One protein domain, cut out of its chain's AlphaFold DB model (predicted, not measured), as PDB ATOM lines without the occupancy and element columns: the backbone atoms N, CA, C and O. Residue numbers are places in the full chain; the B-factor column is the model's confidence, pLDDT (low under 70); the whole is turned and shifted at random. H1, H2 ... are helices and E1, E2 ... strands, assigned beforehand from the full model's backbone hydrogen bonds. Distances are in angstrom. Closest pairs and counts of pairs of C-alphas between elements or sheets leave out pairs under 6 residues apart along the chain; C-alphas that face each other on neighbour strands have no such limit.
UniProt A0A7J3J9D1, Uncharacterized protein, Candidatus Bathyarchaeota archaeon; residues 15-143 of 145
ATOM      1  N   LEU A  15     129.287  96.664  62.678       90.62
ATOM      2  CA  LEU A  15     129.491  97.709  63.678       90.62
ATOM      3  C   LEU A  15     129.693  99.050  62.981       90.62
ATOM      4  O   LEU A  15     130.397  99.122  61.975       90.62
ATOM      5  N   ILE A  16     129.159 100.114  63.570       92.75
ATOM      6  CA  ILE A  16     129.421 101.485  63.131       92.75
ATOM      7  C   ILE A  16     129.917 102.341  64.293       92.75
ATOM      8  O   ILE A  16     129.687 102.042  65.468       92.75
ATOM      9  N   THR A  17     130.584 103.440  63.948       95.44
ATOM     10  CA  THR A  17     130.831 104.539  64.886       95.44
ATOM     11  C   THR A  17     129.733 105.579  64.712       95.44
ATOM     12  O   THR A  17     129.487 106.025  63.595       95.44
ATOM     13  N   ALA A  18     129.111 105.983  65.814       96.12
ATOM     14  CA  ALA A  18     128.107 107.040  65.854       96.12
ATOM     15  C   ALA A  18     128.486 108.090  66.902       96.12
ATOM     16  O   ALA A  18     129.263 107.810  67.812       96.12
ATOM     17  N   GLU A  19     127.943 109.297  66.790       97.56
ATOM     18  CA  GLU A  19     128.103 110.355  67.788       97.56
ATOM     19  C   GLU A  19     126.803 110.529  68.574       97.56
ATOM     20  O   GLU A  19     125.723 110.588  67.992       97.56
ATOM     21  N   VAL A  20     126.882 110.618  69.899       97.94
ATOM     22  CA  VAL A  20     125.700 110.912  70.717       97.94
ATOM     23  C   VAL A  20     125.251 112.343  70.442       97.94
ATOM     24  O   VAL A  20     126.037 113.284  70.567       97.94
ATOM     25  N   ASP A  21     123.986 112.506  70.067       97.31
ATOM     26  CA  ASP A  21     123.430 113.803  69.689       97.31
ATOM     27  C   ASP A  21     123.372 114.793  70.867       97.31
ATOM     28  O   ASP A  21     123.483 114.425  72.042       97.31
ATOM     29  N   SER A  22     123.196 116.078  70.562       94.69
ATOM     30  CA  SER A  22     123.126 117.128  71.574       94.69
ATOM     31  C   SER A  22     121.977 116.887  72.563       94.69
ATOM     32  O   SER A  22     120.883 116.437  72.208       94.69
ATOM     33  N   GLY A  23     122.250 117.152  73.844       92.00
ATOM     34  CA  GLY A  23     121.284 116.967  74.931       92.00
ATOM     35  C   GLY A  23     120.918 115.511  75.246       92.00
ATOM     36  O   GLY A  23     120.023 115.290  76.054       92.00
ATOM     37  N   ALA A  24     121.582 114.523  74.638       95.69
ATOM     38  CA  ALA A  24     121.304 113.111  74.872       95.69
ATOM     39  C   ALA A  24     122.381 112.422  75.723       95.69
ATOM     40  O   ALA A  24     123.544 112.833  75.785       95.69
ATOM     41  N   THR A  25     121.967 111.326  76.354       97.00
ATOM     42  CA  THR A  25     122.847 110.322  76.956       97.00
ATOM     43  C   THR A  25     122.455 108.965  76.390       97.00
ATOM     44  O   THR A  25     121.270 108.644  76.321       97.00
ATOM     45  N   VAL A  26     123.445 108.179  75.979       97.19
ATOM     46  CA  VAL A  26     123.270 106.802  75.519       97.19
ATOM     47  C   VAL A  26     124.066 105.897  76.444       97.19
ATOM     48  O   VAL A  26     125.254 106.120  76.670       97.19
ATOM     49  N   THR A  27     123.417 104.873  76.981       95.69
ATOM     50  CA  THR A  27     124.042 103.845  77.814       95.69
ATOM     51  C   THR A  27     124.279 102.587  76.984       95.69
ATOM     52  O   THR A  27     123.492 102.259  76.096       95.69
ATOM     53  N   ALA A  28     125.353 101.855  77.276       91.62
ATOM     54  CA  ALA A  28     125.581 100.539  76.694       91.62
ATOM     55  C   ALA A  28     124.355  99.628  76.901       91.62
ATOM     56  O   ALA A  28     123.795  99.554  77.995       91.62
ATOM     57  N   GLY A  29     123.944  98.940  75.840       91.44
ATOM     58  CA  GLY A  29     122.722  98.144  75.779       91.44
ATOM     59  C   GLY A  29     121.490  98.911  75.289       91.44
ATOM     60  O   GLY A  29     120.486  98.267  74.993       91.44
ATOM     61  N   ASN A  30     121.543 100.244  75.156       95.75
ATOM     62  CA  ASN A  30     120.422 100.991  74.591       95.75
ATOM     63  C   ASN A  30     120.265 100.732  73.092       95.75
ATOM     64  O   ASN A  30     121.228 100.813  72.330       95.75
ATOM     65  N   VAL A  31     119.023 100.520  72.671       97.31
ATOM     66  CA  VAL A  31     118.609 100.589  71.271       97.31
ATOM     67  C   VAL A  31     118.627 102.046  70.816       97.31
ATOM     68  O   VAL A  31     118.081 102.909  71.512       97.31
ATOM     69  N   VAL A  32     119.227 102.321  69.659       97.06
ATOM     70  CA  VAL A  32     119.456 103.673  69.135       97.06
ATOM     71  C   VAL A  32     118.930 103.858  67.711       97.06
ATOM     72  O   VAL A  32     118.884 102.917  66.918       97.06
ATOM     73  N   TYR A  33     118.569 105.097  67.383       96.12
ATOM     74  CA  TYR A  33     118.142 105.541  66.051       96.12
ATOM     75  C   TYR A  33     118.972 106.753  65.601       96.12
ATOM     76  O   TYR A  33     119.565 107.439  66.443       96.12
ATOM     77  N   ILE A  34     119.022 107.024  64.291       94.44
ATOM     78  CA  ILE A  34     119.678 108.230  63.759       94.44
ATOM     79  C   ILE A  34     118.775 109.434  64.028       94.44
ATOM     80  O   ILE A  34     117.690 109.544  63.465       94.44
ATOM     81  N   SER A  35     119.228 110.361  64.868       94.44
ATOM     82  CA  SER A  35     118.484 111.582  65.191       94.44
ATOM     83  C   SER A  35     118.803 112.746  64.255       94.44
ATOM     84  O   SER A  35     117.984 113.651  64.108       94.44
ATOM     85  N   ALA A  36     119.975 112.731  63.617       92.00
ATOM     86  CA  ALA A  36     120.363 113.704  62.606       92.00
ATOM     87  C   ALA A  36     121.418 113.132  61.650       92.00
ATOM     88  O   ALA A  36     122.288 112.348  62.043       92.00
ATOM     89  N   ALA A  37     121.356 113.567  60.389       84.75
ATOM     90  CA  ALA A  37     122.345 113.218  59.377       84.75
ATOM     91  C   ALA A  37     123.704 113.885  59.655       84.75
ATOM     92  O   ALA A  37     123.786 114.979  60.216       84.75
ATOM     93  N   GLY A  38     124.779 113.233  59.220       80.44
ATOM     94  CA  GLY A  38     126.145 113.728  59.335       80.44
ATOM     95  C   GLY A  38     127.135 112.748  58.717       80.44
ATOM     96  O   GLY A  38     126.782 111.608  58.428       80.44
ATOM     97  N   TYR A  39     128.385 113.183  58.529       86.06
ATOM     98  CA  TYR A  39     129.461 112.279  58.098       86.06
ATOM     99  C   TYR A  39     129.666 111.133  59.104       86.06
ATOM    100  O   TYR A  39     129.887 109.989  58.722       86.06
ATOM    101  N   ILE A  40     129.535 111.452  60.394       92.06
ATOM    102  CA  ILE A  40     129.296 110.478  61.458       92.06
ATOM    103  C   ILE A  40     127.820 110.627  61.843       92.06
ATOM    104  O   ILE A  40     127.406 111.754  62.140       92.06
ATOM    105  N   PRO A  41     127.019 109.548  61.824       93.50
ATOM    106  CA  PRO A  41     125.608 109.637  62.168       93.50
ATOM    107  C   PRO A  41     125.447 110.054  63.629       93.50
ATOM    108  O   PRO A  41     126.165 109.564  64.508       93.50
ATOM    109  N   LYS A  42     124.489 110.948  63.888       96.44
ATOM    110  CA  LYS A  42     124.123 111.334  65.250       96.44
ATOM    111  C   LYS A  42     123.008 110.447  65.765       96.44
ATOM    112  O   LYS A  42     122.060 110.179  65.030       96.44
ATOM    113  N   VAL A  43     123.120 109.999  67.010       97.25
ATOM    114  CA  VAL A  43     122.201 109.012  67.581       97.25
ATOM    115  C   VAL A  43     121.659 109.405  68.944       97.25
ATOM    116  O   VAL A  43     122.327 110.067  69.745       97.25
ATOM    117  N   LYS A  44     120.449 108.917  69.220       97.62
ATOM    118  CA  LYS A  44     119.795 108.950  70.533       97.62
ATOM    119  C   LYS A  44     119.308 107.555  70.903       97.62
ATOM    120  O   LYS A  44     119.039 106.733  70.027       97.62
ATOM    121  N   ALA A  45     119.185 107.298  72.205       97.75
ATOM    122  CA  ALA A  45     118.440 106.142  72.682       97.75
ATOM    123  C   ALA A  45     116.975 106.272  72.249       97.75
ATOM    124  O   ALA A  45     116.427 107.374  72.215       97.75
ATOM    125  N   THR A  46     116.359 105.150  71.900       97.56
ATOM    126  CA  THR A  46     114.948 105.114  71.512       97.56
ATOM    127  C   THR A  46     114.036 105.523  72.672       97.56
ATOM    128  O   THR A  46     114.272 105.206  73.838       97.56
ATOM    129  N   ASP A  47     112.990 106.263  72.331       96.00
ATOM    130  CA  ASP A  47     111.973 106.827  73.223       96.00
ATOM    131  C   ASP A  47     110.619 106.110  73.098       96.00
ATOM    132  O   ASP A  47     109.651 106.457  73.771       96.00
ATOM    133  N   GLY A  48     110.563 105.061  72.278       96.81
ATOM    134  CA  GLY A  48     109.373 104.275  72.012       96.81
ATOM    135  C   GLY A  48     109.592 103.294  70.867       96.81
ATOM    136  O   GLY A  48     110.722 102.940  70.511       96.81
ATOM    137  N   VAL A  49     108.481 102.861  70.283       96.25
ATOM    138  CA  VAL A  49     108.485 102.020  69.087       96.25
ATOM    139  C   VAL A  49     108.900 102.854  67.882       96.25
ATOM    140  O   VAL A  49     108.342 103.924  67.636       96.25
ATOM    141  N   ARG A  50     109.880 102.360  67.128       94.81
ATOM    142  CA  ARG A  50     110.497 103.077  66.013       94.81
ATOM    143  C   ARG A  50     110.757 102.153  64.827       94.81
ATOM    144  O   ARG A  50     110.930 100.949  64.993       94.81
ATOM    145  N   LYS A  51     110.790 102.744  63.631       93.06
ATOM    146  CA  LYS A  51     111.101 102.070  62.353       93.06
ATOM    147  C   LYS A  51     112.514 102.394  61.849       93.06
ATOM    148  O   LYS A  51     113.042 101.705  60.993       93.06
ATOM    149  N   ASP A  52     113.129 103.438  62.399       93.12
ATOM    150  CA  ASP A  52     114.430 104.014  62.028       93.12
ATOM    151  C   ASP A  52     115.564 103.577  62.979       93.12
ATOM    152  O   ASP A  52     116.539 104.297  63.202       93.12
ATOM    153  N   VAL A  53     115.429 102.396  63.585       95.88
ATOM    154  CA  VAL A  53     116.422 101.848  64.517       95.88
ATOM    155  C   VAL A  53     117.636 101.345  63.750       95.88
ATOM    156  O   VAL A  53     117.514 100.479  62.887       95.88
ATOM    157  N   ILE A  54     118.821 101.806  64.143       95.12
ATOM    158  CA  ILE A  54     120.078 101.405  63.499       95.12
ATOM    159  C   ILE A  54     120.872 100.382  64.303       95.12
ATOM    160  O   ILE A  54     121.773  99.749  63.759       95.12
ATOM    161  N   GLY A  55     120.561 100.204  65.589       95.31
ATOM    162  CA  GLY A  55     121.103  99.097  66.362       95.31
ATOM    163  C   GLY A  55     121.176  99.323  67.864       95.31
ATOM    164  O   GLY A  55     120.346 100.025  68.433       95.31
ATOM    165  N   VAL A  56     122.159  98.696  68.515       95.69
ATOM    166  CA  VAL A  56     122.353  98.709  69.973       95.69
ATOM    167  C   VAL A  56     123.734  99.257  70.326       95.69
ATOM    168  O   VAL A  56     124.745  98.821  69.777       95.69
ATOM    169  N   ALA A  57     123.793 100.198  71.265       95.44
ATOM    170  CA  ALA A  57     125.041 100.785  71.736       95.44
ATOM    171  C   ALA A  57     125.884  99.767  72.525       95.44
ATOM    172  O   ALA A  57     125.412  99.179  73.497       95.44
ATOM    173  N   LEU A  58     127.151  99.584  72.153       92.06
ATOM    174  CA  LEU A  58     128.126  98.802  72.927       92.06
ATOM    175  C   LEU A  58     128.812  99.628  74.009       92.06
ATOM    176  O   LEU A  58     129.224  99.089  75.036       92.06
ATOM    177  N   THR A  59     128.953 100.929  73.772       94.19
ATOM    178  CA  THR A  59     129.613 101.858  74.684       94.19
ATOM    179  C   THR A  59     128.674 102.995  75.054       94.19
ATOM    180  O   THR A  59     127.858 103.439  74.248       94.19
ATOM    181  N   SER A  60     128.784 103.452  76.300       95.81
ATOM    182  CA  SER A  60     128.032 104.608  76.782       95.81
ATOM    183  C   SER A  60     128.707 105.912  76.356       95.81
ATOM    184  O   SER A  60     129.933 105.989  76.259       95.81
ATOM    185  N   GLY A  61     127.917 106.964  76.178       97.19
ATOM    186  CA  GLY A  61     128.403 108.300  75.872       97.19
ATOM    187  C   GLY A  61     127.357 109.369  76.159       97.19
ATOM    188  O   GLY A  61     126.154 109.116  76.164       97.19
ATOM    189  N   THR A  62     127.829 110.585  76.386       97.69
ATOM    190  CA  THR A  62     127.012 111.804  76.425       97.69
ATOM    191  C   THR A  62     127.197 112.585  75.126       97.69
ATOM    192  O   THR A  62     128.105 112.274  74.356       97.69
ATOM    193  N   ALA A  63     126.385 113.619  74.906       97.50
ATOM    194  CA  ALA A  63     126.472 114.521  73.756       97.50
ATOM    195  C   ALA A  63     127.911 114.797  73.259       97.50
ATOM    196  O   ALA A  63     128.798 115.158  74.038       97.50
ATOM    197  N   GLY A  64     128.130 114.614  71.954       95.81
ATOM    198  CA  GLY A  64     129.413 114.808  71.269       95.81
ATOM    199  C   GLY A  64     130.422 113.665  71.435       95.81
ATOM    200  O   GLY A  64     131.496 113.700  70.835       95.81
ATOM    201  N   LYS A  65     130.128 112.637  72.243       97.44
ATOM    202  CA  LYS A  65     130.989 111.450  72.348       97.44
ATOM    203  C   LYS A  65     130.709 110.479  71.213       97.44
ATOM    204  O   LYS A  65     129.559 110.193  70.891       97.44
ATOM    205  N   LYS A  66     131.787 109.917  70.663       97.31
ATOM    206  CA  LYS A  66     131.710 108.794  69.731       97.31
ATOM    207  C   LYS A  66     131.487 107.498  70.503       97.31
ATOM    208  O   LYS A  66     132.204 107.226  71.464       97.31
ATOM    209  N   ILE A  67     130.518 106.714  70.056       96.25
ATOM    210  CA  ILE A  67     130.168 105.403  70.594       96.25
ATOM    211  C   ILE A  67     130.176 104.356  69.481       96.25
ATOM    212  O   ILE A  67     130.078 104.679  68.294       96.25
ATOM    213  N   THR A  68     130.284 103.093  69.873       95.06
ATOM    214  CA  THR A  68     130.175 101.958  68.955       95.06
ATOM    215  C   THR A  68     128.759 101.411  69.011       95.06
ATOM    216  O   THR A  68     128.233 101.162  70.095       95.06
ATOM    217  N   VAL A  69     128.154 101.199  67.846       94.44
ATOM    218  CA  VAL A  69     126.815 100.618  67.709       94.44
ATOM    219  C   VAL A  69     126.935  99.301  66.958       94.44
ATOM    220  O   VAL A  69     127.563  99.244  65.901       94.44
ATOM    221  N   VAL A  70     126.342  98.240  67.505       93.19
ATOM    222  CA  VAL A  70     126.128  96.985  66.778       93.19
ATOM    223  C   VAL A  70     124.841  97.127  66.002       93.19
ATOM    224  O   VAL A  70     123.788  97.309  66.601       93.19
ATOM    225  N   CYS A  71     124.927  97.013  64.687       93.50
ATOM    226  CA  CYS A  71     123.780  97.039  63.790       93.50
ATOM    227  C   CYS A  71     123.298  95.615  63.477       93.50
ATOM    228  O   CYS A  71     122.102  95.370  63.345       93.50
ATOM    229  N   ARG A  72     124.220  94.644  63.415       91.81
ATOM    230  CA  ARG A  72     123.900  93.222  63.213       91.81
ATOM    231  C   ARG A  72     124.762  92.327  64.087       91.81
ATOM    232  O   ARG A  72     125.942  92.622  64.278       91.81
ATOM    233  N   GLY A  73     124.173  91.242  64.583       90.06
ATOM    234  CA  GLY A  73     124.858  90.213  65.363       90.06
ATOM    235  C   GLY A  73     124.241  89.967  66.742       90.06
ATOM    236  O   GLY A  73     123.190  90.504  67.089       90.06
ATOM    237  N   LEU A  74     124.897  89.108  67.526       90.69
ATOM    238  CA  LEU A  74     124.465  88.736  68.874       90.69
ATOM    239  C   LEU A  74     124.752  89.862  69.876       90.69
ATOM    240  O   LEU A  74     125.902  90.264  70.048       90.69
ATOM    241  N   VAL A  75     123.718  90.322  70.578       91.69
ATOM    242  CA  VAL A  75     123.803  91.398  71.573       91.69
ATOM    243  C   VAL A  75     123.014  91.061  72.835       91.69
ATOM    244  O   VAL A  75     122.095  90.241  72.818       91.69
ATOM    245  N   ARG A  76     123.371  91.719  73.942       92.12
ATOM    246  CA  ARG A  76     122.539  91.763  75.148       92.12
ATOM    247  C   ARG A  76     121.684  93.022  75.117       92.12
ATOM    248  O   ARG A  76     122.222  94.105  74.901       92.12
ATOM    249  N   VAL A  77     120.390  92.872  75.365       92.44
ATOM    250  CA  VAL A  77     119.419  93.974  75.387       92.44
ATOM    251  C   VAL A  77     118.537  93.869  76.618       92.44
ATOM    252  O   VAL A  77     118.230  92.766  77.071       92.44
ATOM    253  N   THR A  78     118.124  95.014  77.147       94.81
ATOM    254  CA  THR A  78     117.137  95.076  78.227       94.81
ATOM    255  C   THR A  78     115.741  95.003  77.628       94.81
ATOM    256  O   THR A  78     115.400  95.822  76.774       94.81
ATOM    257  N   VAL A  79     114.935  94.038  78.064       96.31
ATOM    258  CA  VAL A  79     113.523  93.949  77.682       96.31
ATOM    259  C   VAL A  79     112.656  94.773  78.625       96.31
ATOM    260  O   VAL A  79     112.934  94.852  79.817       96.31
ATOM    261  N   SER A  80     111.595  95.353  78.078       96.31
ATOM    262  CA  SER A  80     110.468  95.919  78.809       96.31
ATOM    263  C   SER A  80     109.274  94.986  78.633       96.31
ATOM    264  O   SER A  80     108.816  94.760  77.511       96.31
ATOM    265  N   GLY A  81     108.767  94.449  79.735       95.94
ATOM    266  CA  GLY A  81     107.758  93.400  79.749       95.94
ATOM    267  C   GLY A  81     108.314  92.020  79.386       95.94
ATOM    268  O   GLY A  81     109.525  91.801  79.294       95.94
ATOM    269  N   ALA A  82     107.403  91.061  79.215       97.31
ATOM    270  CA  ALA A  82     107.748  89.674  78.932       97.31
ATOM    271  C   ALA A  82     108.102  89.460  77.452       97.31
ATOM    272  O   ALA A  82     107.343  89.825  76.554       97.31
ATOM    273  N   VAL A  83     109.234  88.801  77.207       98.19
ATOM    274  CA  VAL A  83     109.684  88.367  75.882       98.19
ATOM    275  C   VAL A  83     110.025  86.885  75.933       98.19
ATOM    276  O   VAL A  83     110.735  86.424  76.827       98.19
ATOM    277  N   SER A  84     109.522  86.128  74.962       97.94
ATOM    278  CA  SER A  84     109.807  84.697  74.824       97.94
ATOM    279  C   SER A  84     110.992  84.443  73.893       97.94
ATOM    280  O   SER A  84     111.239  85.203  72.954       97.94
ATOM    281  N   ALA A  85     111.708  83.338  74.109       97.69
ATOM    282  CA  ALA A  85     112.738  82.896  73.174       97.69
ATOM    283  C   ALA A  85     112.135  82.684  71.773       97.69
ATOM    284  O   ALA A  85     111.031  82.165  71.619       97.69
ATOM    285  N   GLY A  86     112.849  83.126  70.742       97.06
ATOM    286  CA  GLY A  86     112.393  83.102  69.356       97.06
ATOM    287  C   GLY A  86     111.433  84.232  68.973       97.06
ATOM    288  O   GLY A  86     111.157  84.381  67.780       97.06
ATOM    289  N   GLN A  87     110.946  85.048  69.911       97.69
ATOM    290  CA  GLN A  87     110.036  86.152  69.605       97.69
ATOM    291  C   GLN A  87     110.753  87.262  68.822       97.69
ATOM    292  O   GLN A  87     111.926  87.566  69.064       97.69
ATOM    293  N   ARG A  88     110.049  87.875  67.863       97.31
ATOM    294  CA  ARG A  88     110.519  89.100  67.202       97.31
ATOM    295  C   ARG A  88     110.489  90.252  68.201       97.31
ATOM    296  O   ARG A  88     109.552  90.347  68.988       97.31
ATOM    297  N   ILE A  89     111.485  91.122  68.151       97.50
ATOM    298  CA  ILE A  89     111.593  92.275  69.048       97.50
ATOM    299  C   ILE A  89     111.587  93.590  68.266       97.50
ATOM    300  O   ILE A  89     112.026  93.634  67.113       97.50
ATOM    301  N   THR A  90     111.088  94.637  68.917       97.62
ATOM    302  CA  THR A  90     111.090  96.035  68.465       97.62
ATOM    303  C   THR A  90     111.749  96.930  69.516       97.62
ATOM    304  O   THR A  90     111.965  96.487  70.647       97.62
ATOM    305  N   SER A  91     112.078  98.174  69.162       97.56
ATOM    306  CA  SER A  91     112.509  99.174  70.138       97.56
ATOM    307  C   SER A  91     111.382  99.560  71.084       97.56
ATOM    308  O   SER A  91     110.196  99.468  70.765       97.56
ATOM    309  N   TRP A  92     111.765 100.041  72.254       98.00
ATOM    310  CA  TRP A  92     110.845 100.533  73.257       98.00
ATOM    311  C   TRP A  92     111.414 101.770  73.950       98.00
ATOM    312  O   TRP A  92     112.540 102.192  73.690       98.00
ATOM    313  N   ALA A  93     110.626 102.365  74.842       96.44
ATOM    314  CA  ALA A  93     111.056 103.514  75.626       96.44
ATOM    315  C   ALA A  93     112.342 103.223  76.420       96.44
ATOM    316  O   ALA A  93     112.609 102.087  76.822       96.44
ATOM    317  N   ASN A  94     113.119 104.279  76.680       94.81
ATOM    318  CA  ASN A  94     114.372 104.243  77.442       94.81
ATOM    319  C   ASN A  94     115.454 103.335  76.831       94.81
ATOM    320  O   ASN A  94     116.275 102.758  77.546       94.81
ATOM    321  N   GLY A  95     115.462 103.194  75.503       96.00
ATOM    322  CA  GLY A  95     116.426 102.357  74.799       96.00
ATOM    323  C   GLY A  95     116.261 100.860  75.063       96.00
ATOM    324  O   GLY A  95     117.225 100.123  74.869       96.00
ATOM    325  N   ALA A  96     115.101 100.414  75.546       97.44
ATOM    326  CA  ALA A  96     114.803  99.001  75.761       97.44
ATOM    327  C   ALA A  96     114.287  98.333  74.475       97.44
ATOM    328  O   ALA A  96     114.113  98.972  73.435       97.44
ATOM    329  N   VAL A  97     114.021  97.031  74.557       97.81
ATOM    330  CA  VAL A  97     113.279  96.279  73.539       97.81
ATOM    331  C   VAL A  97     111.972  95.737  74.107       97.81
ATOM    332  O   VAL A  97     111.867  95.485  75.303       97.81
ATOM    333  N   ALA A  98     110.990  95.494  73.251       98.12
ATOM    334  CA  ALA A  98     109.763  94.790  73.611       98.12
ATOM    335  C   ALA A  98     109.457  93.694  72.586       98.12
ATOM    336  O   ALA A  98     109.928  93.728  71.445       98.12
ATOM    337  N   GLY A  99     108.671  92.702  72.998       97.62
ATOM    338  CA  GLY A  99     108.208  91.644  72.112       97.62
ATOM    339  C   GLY A  99     107.163  92.169  71.128       97.62
ATOM    340  O   GLY A  99     106.177  92.781  71.529       97.62
ATOM    341  N   ILE A 100     107.346  91.890  69.840       96.69
ATOM    342  CA  ILE A 100     106.322  92.139  68.825       96.69
ATOM    343  C   ILE A 100     105.247  91.055  68.970       96.69
ATOM    344  O   ILE A 100     105.558  89.862  69.081       96.69
ATOM    345  N   ALA A 101     103.981  91.471  68.994       93.81
ATOM    346  CA  ALA A 101     102.849  90.554  68.982       93.81
ATOM    347  C   ALA A 101     102.829  89.727  67.686       93.81
ATOM    348  O   ALA A 101     103.319  90.170  66.646       93.81
ATOM    349  N   ALA A 102     102.233  88.535  67.725       92.00
ATOM    350  CA  ALA A 102     102.065  87.733  66.519       92.00
ATOM    351  C   ALA A 102     101.344  88.536  65.416       92.00
ATOM    352  O   ALA A 102     100.488  89.387  65.691       92.00
ATOM    353  N   MET A 103     101.734  88.278  64.167       91.38
ATOM    354  CA  MET A 103     101.024  88.823  63.017       91.38
ATOM    355  C   MET A 103      99.676  88.123  62.893       91.38
ATOM    356  O   MET A 103      99.599  86.899  63.020       91.38
ATOM    357  N   THR A 104      98.645  88.896  62.598       92.38
ATOM    358  CA  THR A 104      97.288  88.398  62.393       92.38
ATOM    359  C   THR A 104      96.850  88.791  60.995       92.38
ATOM    360  O   THR A 104      96.837  89.971  60.670       92.38
ATOM    361  N   ALA A 105      96.476  87.822  60.158       89.50
ATOM    362  CA  ALA A 105      95.880  88.122  58.861       89.50
ATOM    363  C   ALA A 105      94.458  88.674  59.078       89.50
ATOM    364  O   ALA A 105      93.621  87.957  59.635       89.50
ATOM    365  N   PRO A 106      94.154  89.925  58.679       88.81
ATOM    366  CA  PRO A 106      92.809  90.466  58.831       88.81
ATOM    367  C   PRO A 106      91.805  89.679  57.978       88.81
ATOM    368  O   PRO A 106      92.094  89.338  56.833       88.81
ATOM    369  N   ALA A 107      90.610  89.415  58.516       91.88
ATOM    370  CA  ALA A 107      89.556  88.676  57.805       91.88
ATOM    371  C   ALA A 107      89.011  89.425  56.573       91.88
ATOM    372  O   ALA A 107      88.390  88.828  55.695       91.88
ATOM    373  N   SER A 108      89.233  90.737  56.513       92.81
ATOM    374  CA  SER A 108      88.867  91.606  55.403       92.81
ATOM    375  C   SER A 108      89.893  92.725  55.244       92.81
ATOM    376  O   SER A 108      90.640  93.055  56.172       92.81
ATOM    377  N   TYR A 109      89.935  93.330  54.057       92.75
ATOM    378  CA  TYR A 109      90.797  94.480  53.814       92.75
ATOM    379  C   TYR A 109      90.203  95.735  54.462       92.75
ATOM    380  O   TYR A 109      89.294  96.368  53.926       92.75
ATOM    381  N   VAL A 110      90.751  96.099  55.618       95.62
ATOM    382  CA  VAL A 110      90.569  97.408  56.248       95.62
ATOM    383  C   VAL A 110      91.942  98.054  56.325       95.62
ATOM    384  O   VAL A 110      92.814  97.561  57.039       95.62
ATOM    385  N   GLN A 111      92.141  99.149  55.587       94.62
ATOM    386  CA  GLN A 111      93.461  99.764  55.406       94.62
ATOM    387  C   GLN A 111      94.189 100.016  56.735       94.62
ATOM    388  O   GLN A 111      95.349  99.647  56.871       94.62
ATOM    389  N   ALA A 112      93.504 100.575  57.736       93.62
ATOM    390  CA  ALA A 112      94.094 100.860  59.048       93.62
ATOM    391  C   ALA A 112      94.543  99.589  59.798       93.62
ATOM    392  O   ALA A 112      95.608  99.558  60.417       93.62
ATOM    393  N   THR A 113      93.750  98.518  59.720       93.44
ATOM    394  CA  THR A 113      94.074  97.231  60.346       93.44
ATOM    395  C   THR A 113      95.256  96.569  59.648       93.44
ATOM    396  O   THR A 113      96.184  96.120  60.311       93.44
ATOM    397  N   VAL A 114      95.264  96.562  58.314       94.25
ATOM    398  CA  VAL A 114      96.387  96.032  57.528       94.25
ATOM    399  C   VAL A 114      97.662  96.824  57.814       94.25
ATOM    400  O   VAL A 114      98.713  96.223  58.017       94.25
ATOM    401  N   GLN A 115      97.572  98.154  57.914       94.31
ATOM    402  CA  GLN A 115      98.722  98.996  58.232       94.31
ATOM    403  C   GLN A 115      99.321  98.656  59.601       94.31
ATOM    404  O   GLN A 115     100.536  98.559  59.720       94.31
ATOM    405  N   THR A 116      98.487  98.382  60.607       93.19
ATOM    406  CA  THR A 116      98.963  97.974  61.941       93.19
ATOM    407  C   THR A 116      99.774  96.671  61.883       93.19
ATOM    408  O   THR A 116     100.768  96.514  62.588       93.19
ATOM    409  N   GLU A 117      99.383  95.725  61.027       94.31
ATOM    410  CA  GLU A 117     100.111  94.463  60.843       94.31
ATOM    411  C   GLU A 117     101.404  94.637  60.030       94.31
ATOM    412  O   GLU A 117     102.407  93.976  60.310       94.31
ATOM    413  N   LEU A 118     101.413  95.550  59.055       92.75
ATOM    414  CA  LEU A 118     102.621  95.927  58.316       92.75
ATOM    415  C   LEU A 118     103.628  96.641  59.224       92.75
ATOM    416  O   LEU A 118     104.814  96.308  59.198       92.75
ATOM    417  N   ASP A 119     103.153  97.527  60.098       94.12
ATOM    418  CA  ASP A 119     103.983  98.254  61.056       94.12
ATOM    419  C   ASP A 119     104.773  97.295  61.960       94.12
ATOM    420  O   ASP A 119     105.959  97.519  62.189       94.12
ATOM    421  N   LYS A 120     104.184  96.167  62.389       93.88
ATOM    422  CA  LYS A 120     104.896  95.119  63.152       93.88
ATOM    423  C   LYS A 120     106.102  94.542  62.404       93.88
ATOM    424  O   LYS A 120     107.045  94.066  63.034       93.88
ATOM    425  N   THR A 121     106.056  94.525  61.073       91.12
ATOM    426  CA  THR A 121     107.150  94.020  60.234       91.12
ATOM    427  C   THR A 121     108.224  95.084  60.042       91.12
ATOM    428  O   THR A 121     109.405  94.770  60.121       91.12
ATOM    429  N   GLU A 122     107.828  96.344  59.855       92.69
ATOM    430  CA  GLU A 122     108.751  97.480  59.701       92.69
ATOM    431  C   GLU A 122     109.474  97.847  61.005       92.69
ATOM    432  O   GLU A 122     110.593  98.344  60.988       92.69
ATOM    433  N   GLN A 123     108.848  97.583  62.150       94.31
ATOM    434  CA  GLN A 123     109.402  97.827  63.485       94.31
ATOM    435  C   GLN A 123     110.305  96.686  63.983       94.31
ATOM    436  O   GLN A 123     110.785  96.722  65.122       94.31
ATOM    437  N   TRP A 124     110.493  95.636  63.182       95.19
ATOM    438  CA  TRP A 124     111.266  94.460  63.559       95.19
ATOM    439  C   TRP A 124     112.768  94.736  63.497       95.19
ATOM    440  O   TRP A 124     113.322  94.970  62.429       95.19
ATOM    441  N   ILE A 125     113.443  94.640  64.646       95.75
ATOM    442  CA  ILE A 125     114.887  94.925  64.751       95.75
ATOM    443  C   ILE A 125     115.736  93.675  65.012       95.75
ATOM    444  O   ILE A 125     116.952  93.687  64.829       95.75
ATOM    445  N   GLY A 126     115.121  92.568  65.438       95.62
ATOM    446  CA  GLY A 126     115.847  91.344  65.769       95.62
ATOM    447  C   GLY A 126     114.986  90.246  66.387       95.62
ATOM    448  O   GLY A 126     113.760  90.348  66.466       95.62
ATOM    449  N   ARG A 127     115.620  89.163  66.831       96.56
ATOM    450  CA  ARG A 127     114.945  88.019  67.458       96.56
ATOM    451  C   ARG A 127     115.564  87.697  68.812       96.56
ATOM    452  O   ARG A 127     116.783  87.596  68.925       96.56
ATOM    453  N   ALA A 128     114.726  87.493  69.822       97.38
ATOM    454  CA  ALA A 128     115.158  87.018  71.130       97.38
ATOM    455  C   ALA A 128     115.693  85.581  71.032       97.38
ATOM    456  O   ALA A 128     115.075  84.727  70.400       97.38
ATOM    457  N   LEU A 129     116.827  85.301  71.670       96.56
ATOM    458  CA  LEU A 129     117.383  83.949  71.801       96.56
ATOM    459  C   LEU A 129     117.081  83.341  73.169       96.56
ATOM    460  O   LEU A 129     116.984  82.126  73.298       96.56
ATOM    461  N   THR A 130     116.893  84.188  74.178       97.62
ATOM    462  CA  THR A 130     116.486  83.789  75.527       97.62
ATOM    463  C   THR A 130     115.221  84.537  75.930       97.62
ATOM    464  O   THR A 130     114.979  85.651  75.470       97.62
ATOM    465  N   SER A 131     114.414  83.932  76.797       97.88
ATOM    466  CA  SER A 131     113.246  84.578  77.398       97.88
ATOM    467  C   SER A 131     113.631  85.464  78.585       97.88
ATOM    468  O   SER A 131     114.656  85.232  79.226       97.88
ATOM    469  N   GLY A 132     112.786  86.436  78.920       96.88
ATOM    470  CA  GLY A 132     112.960  87.293  80.090       96.88
ATOM    471  C   GLY A 132     111.756  88.199  80.340       96.88
ATOM    472  O   GLY A 132     110.880  88.331  79.490       96.88
ATOM    473  N   THR A 133     111.696  88.815  81.516       97.69
ATOM    474  CA  THR A 133     110.718  89.857  81.861       97.69
ATOM    475  C   THR A 133     111.451  90.945  82.622       97.69
ATOM    476  O   THR A 133     112.105  90.633  83.614       97.69
ATOM    477  N   ASP A 134     111.410  92.175  82.108       94.75
ATOM    478  CA  ASP A 134     112.079  93.345  82.702       94.75
ATOM    479  C   ASP A 134     113.554  93.085  83.066       94.75
ATOM    480  O   ASP A 134     114.053  93.451  84.130       94.75
ATOM    481  N   THR A 135     114.259  92.377  82.180       93.81
ATOM    482  CA  THR A 135     115.616  91.874  82.419       93.81
ATOM    483  C   THR A 135     116.474  91.950  81.161       93.81
ATOM    484  O   THR A 135     116.022  92.368  80.097       93.81
ATOM    485  N   VAL A 136     117.737  91.548  81.264       93.62
ATOM    486  CA  VAL A 136     118.639  91.456  80.115       93.62
ATOM    487  C   VAL A 136     118.506  90.084  79.461       93.62
ATOM    488  O   VAL A 136     118.648  89.060  80.126       93.62
ATOM    489  N   ILE A 137     118.297  90.062  78.145       93.69
ATOM    490  CA  ILE A 137     118.270  88.840  77.332       93.69
ATOM    491  C   ILE A 137     119.336  88.882  76.239       93.69
ATOM    492  O   ILE A 137     119.852  89.947  75.890       93.69
ATOM    493  N   TYR A 138     119.626  87.722  75.653       93.75
ATOM    494  CA  TYR A 138     120.377  87.629  74.406       93.75
ATOM    495  C   TYR A 138     119.432  87.743  73.211       93.75
ATOM    496  O   TYR A 138     118.386  87.091  73.172       93.75
ATOM    497  N   ALA A 139     119.819  88.535  72.214       93.94
ATOM    498  CA  ALA A 139     119.077  88.704  70.974       93.94
ATOM    499  C   ALA A 139     120.015  88.743  69.763       93.94
ATOM    500  O   ALA A 139     121.135  89.246  69.842       93.94
ATOM    501  N   LEU A 140     119.537  88.226  68.633       94.00
ATOM    502  CA  LEU A 140     120.163  88.407  67.330       94.00
ATOM    503  C   LEU A 140     119.571  89.655  66.672       94.00
ATOM    504  O   LEU A 140     118.381  89.680  66.349       94.00
ATOM    505  N   LEU A 141     120.395  90.677  66.487       93.06
ATOM    506  CA  LEU A 141     120.021  91.942  65.868       93.06
ATOM    507  C   LEU A 141     120.223  91.890  64.348       93.06
ATOM    508  O   LEU A 141     121.203  91.311  63.873       93.06
ATOM    509  N   SER A 142     119.316  92.515  63.597       91.44
ATOM    510  CA  SER A 142     119.340  92.547  62.130       91.44
ATOM    511  C   SER A 142     118.984  93.928  61.556       91.44
ATOM    512  O   SER A 142     118.324  94.015  60.520       91.44
ATOM    513  N   CYS A 143     119.408  95.006  62.213       87.19
ATOM    514  CA  CYS A 143     119.202  96.360  61.711       87.19
ATOM    515  C   CYS A 143     120.074  96.622  60.475       87.19
ATOM    516  O   CYS A 143     121.241  96.221  60.412       87.19
TER     517      CYS A 143
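Overview. This is residues 15 to 143 of the 145 residues of an uncharacterized protein of Candidatus Bathyarchaeota archaeon (UniProt A0A7J3J9D1). A small closed barrel of five strands, E1, E3, E2, E4 and E5, makes one end of the domain, and E5 bends out of it into a second, curled group of strands, E9, E8, E6 and E7. From this second group an arm, the long link after E7 and then the helix H1, folds out and back, with residues 107 to 112 sticking out at its tip. The printed part has 129 residues with nine named strands and one named helix, in the order E1 E2 E3 E4 E5 E6 E7 H1 E8 E9; the pairing is mixed and the class mostly strand, with under half of the residues in named elements. It is compact, with a radius of gyration of the C-alphas of 15.0 A, yet elongated in outline, spanning 49 by 31 by 22 A.

Along the chain. E1, residues 15 to 20, begins at C-alpha 15 (129.491, 97.709, 63.678) and is 15.4 A long. E2 is residues 31 to 36, 15.8 A, E3 residues 42 to 45, and E4 residues 53 to 57. E5, residues 66 to 78, is the longest strand by residues, 21.7 A from first to last C-alpha, and bends by 112 degrees at residue 73. E6 is residues 88 to 91 and E7 residues 97 to 99. H1, residues 111 to 122, is 16.0 A long and begins at C-alpha 111 (93.461, 99.764, 55.406). E8 is residues 126 to 128; E9, residues 136 to 142, is 18.0 A long and ends at C-alpha 142 (119.340, 92.547, 62.130).

Arrangement. In the ring, E1 is parallel to E3, with N 43 and O 19 2.8 A apart, within hydrogen-bond range. The hairpin E2 and E3 is antiparallel at 142 degrees, with N 35 and O 42 at 2.8 A. E2 and E4 are antiparallel, with N 32 and O 55 at 2.8 A. The hairpin E4 and E5 has N 70 and O 56 at 2.8 A, and E5 closes the ring antiparallel to E1, with N 67 and O 18 at 2.8 A. Beyond the bend, E5 is antiparallel to E9, with N 75 and O 139 at 2.9 A. The hairpin E8 and E9 has N 140 and O 127 at 2.8 A. E8 is antiparallel to E6, with N 89 and O 126 at 2.9 A, and the hairpin E6 and E7 has N 90 and O 98 at 2.9 A. The closest C-alphas of E5 and E7, those of Thr 78 and Val 97, are 6.2 A apart. H1 and E6 are near each other; in H1, 7 of 8 O i to N i+4 pairs are within hydrogen-bond range. E1 and E9 are apart.

Size, cuts and confidence. The two C-alphas farthest apart, those of Lys 65 and Ser 108, are 49.5 A apart. The printed part has no cut, and the link from E7 to H1, 11 residues, is long. The mean pLDDT of the printed part is 94.7, and no printed residue is under 70.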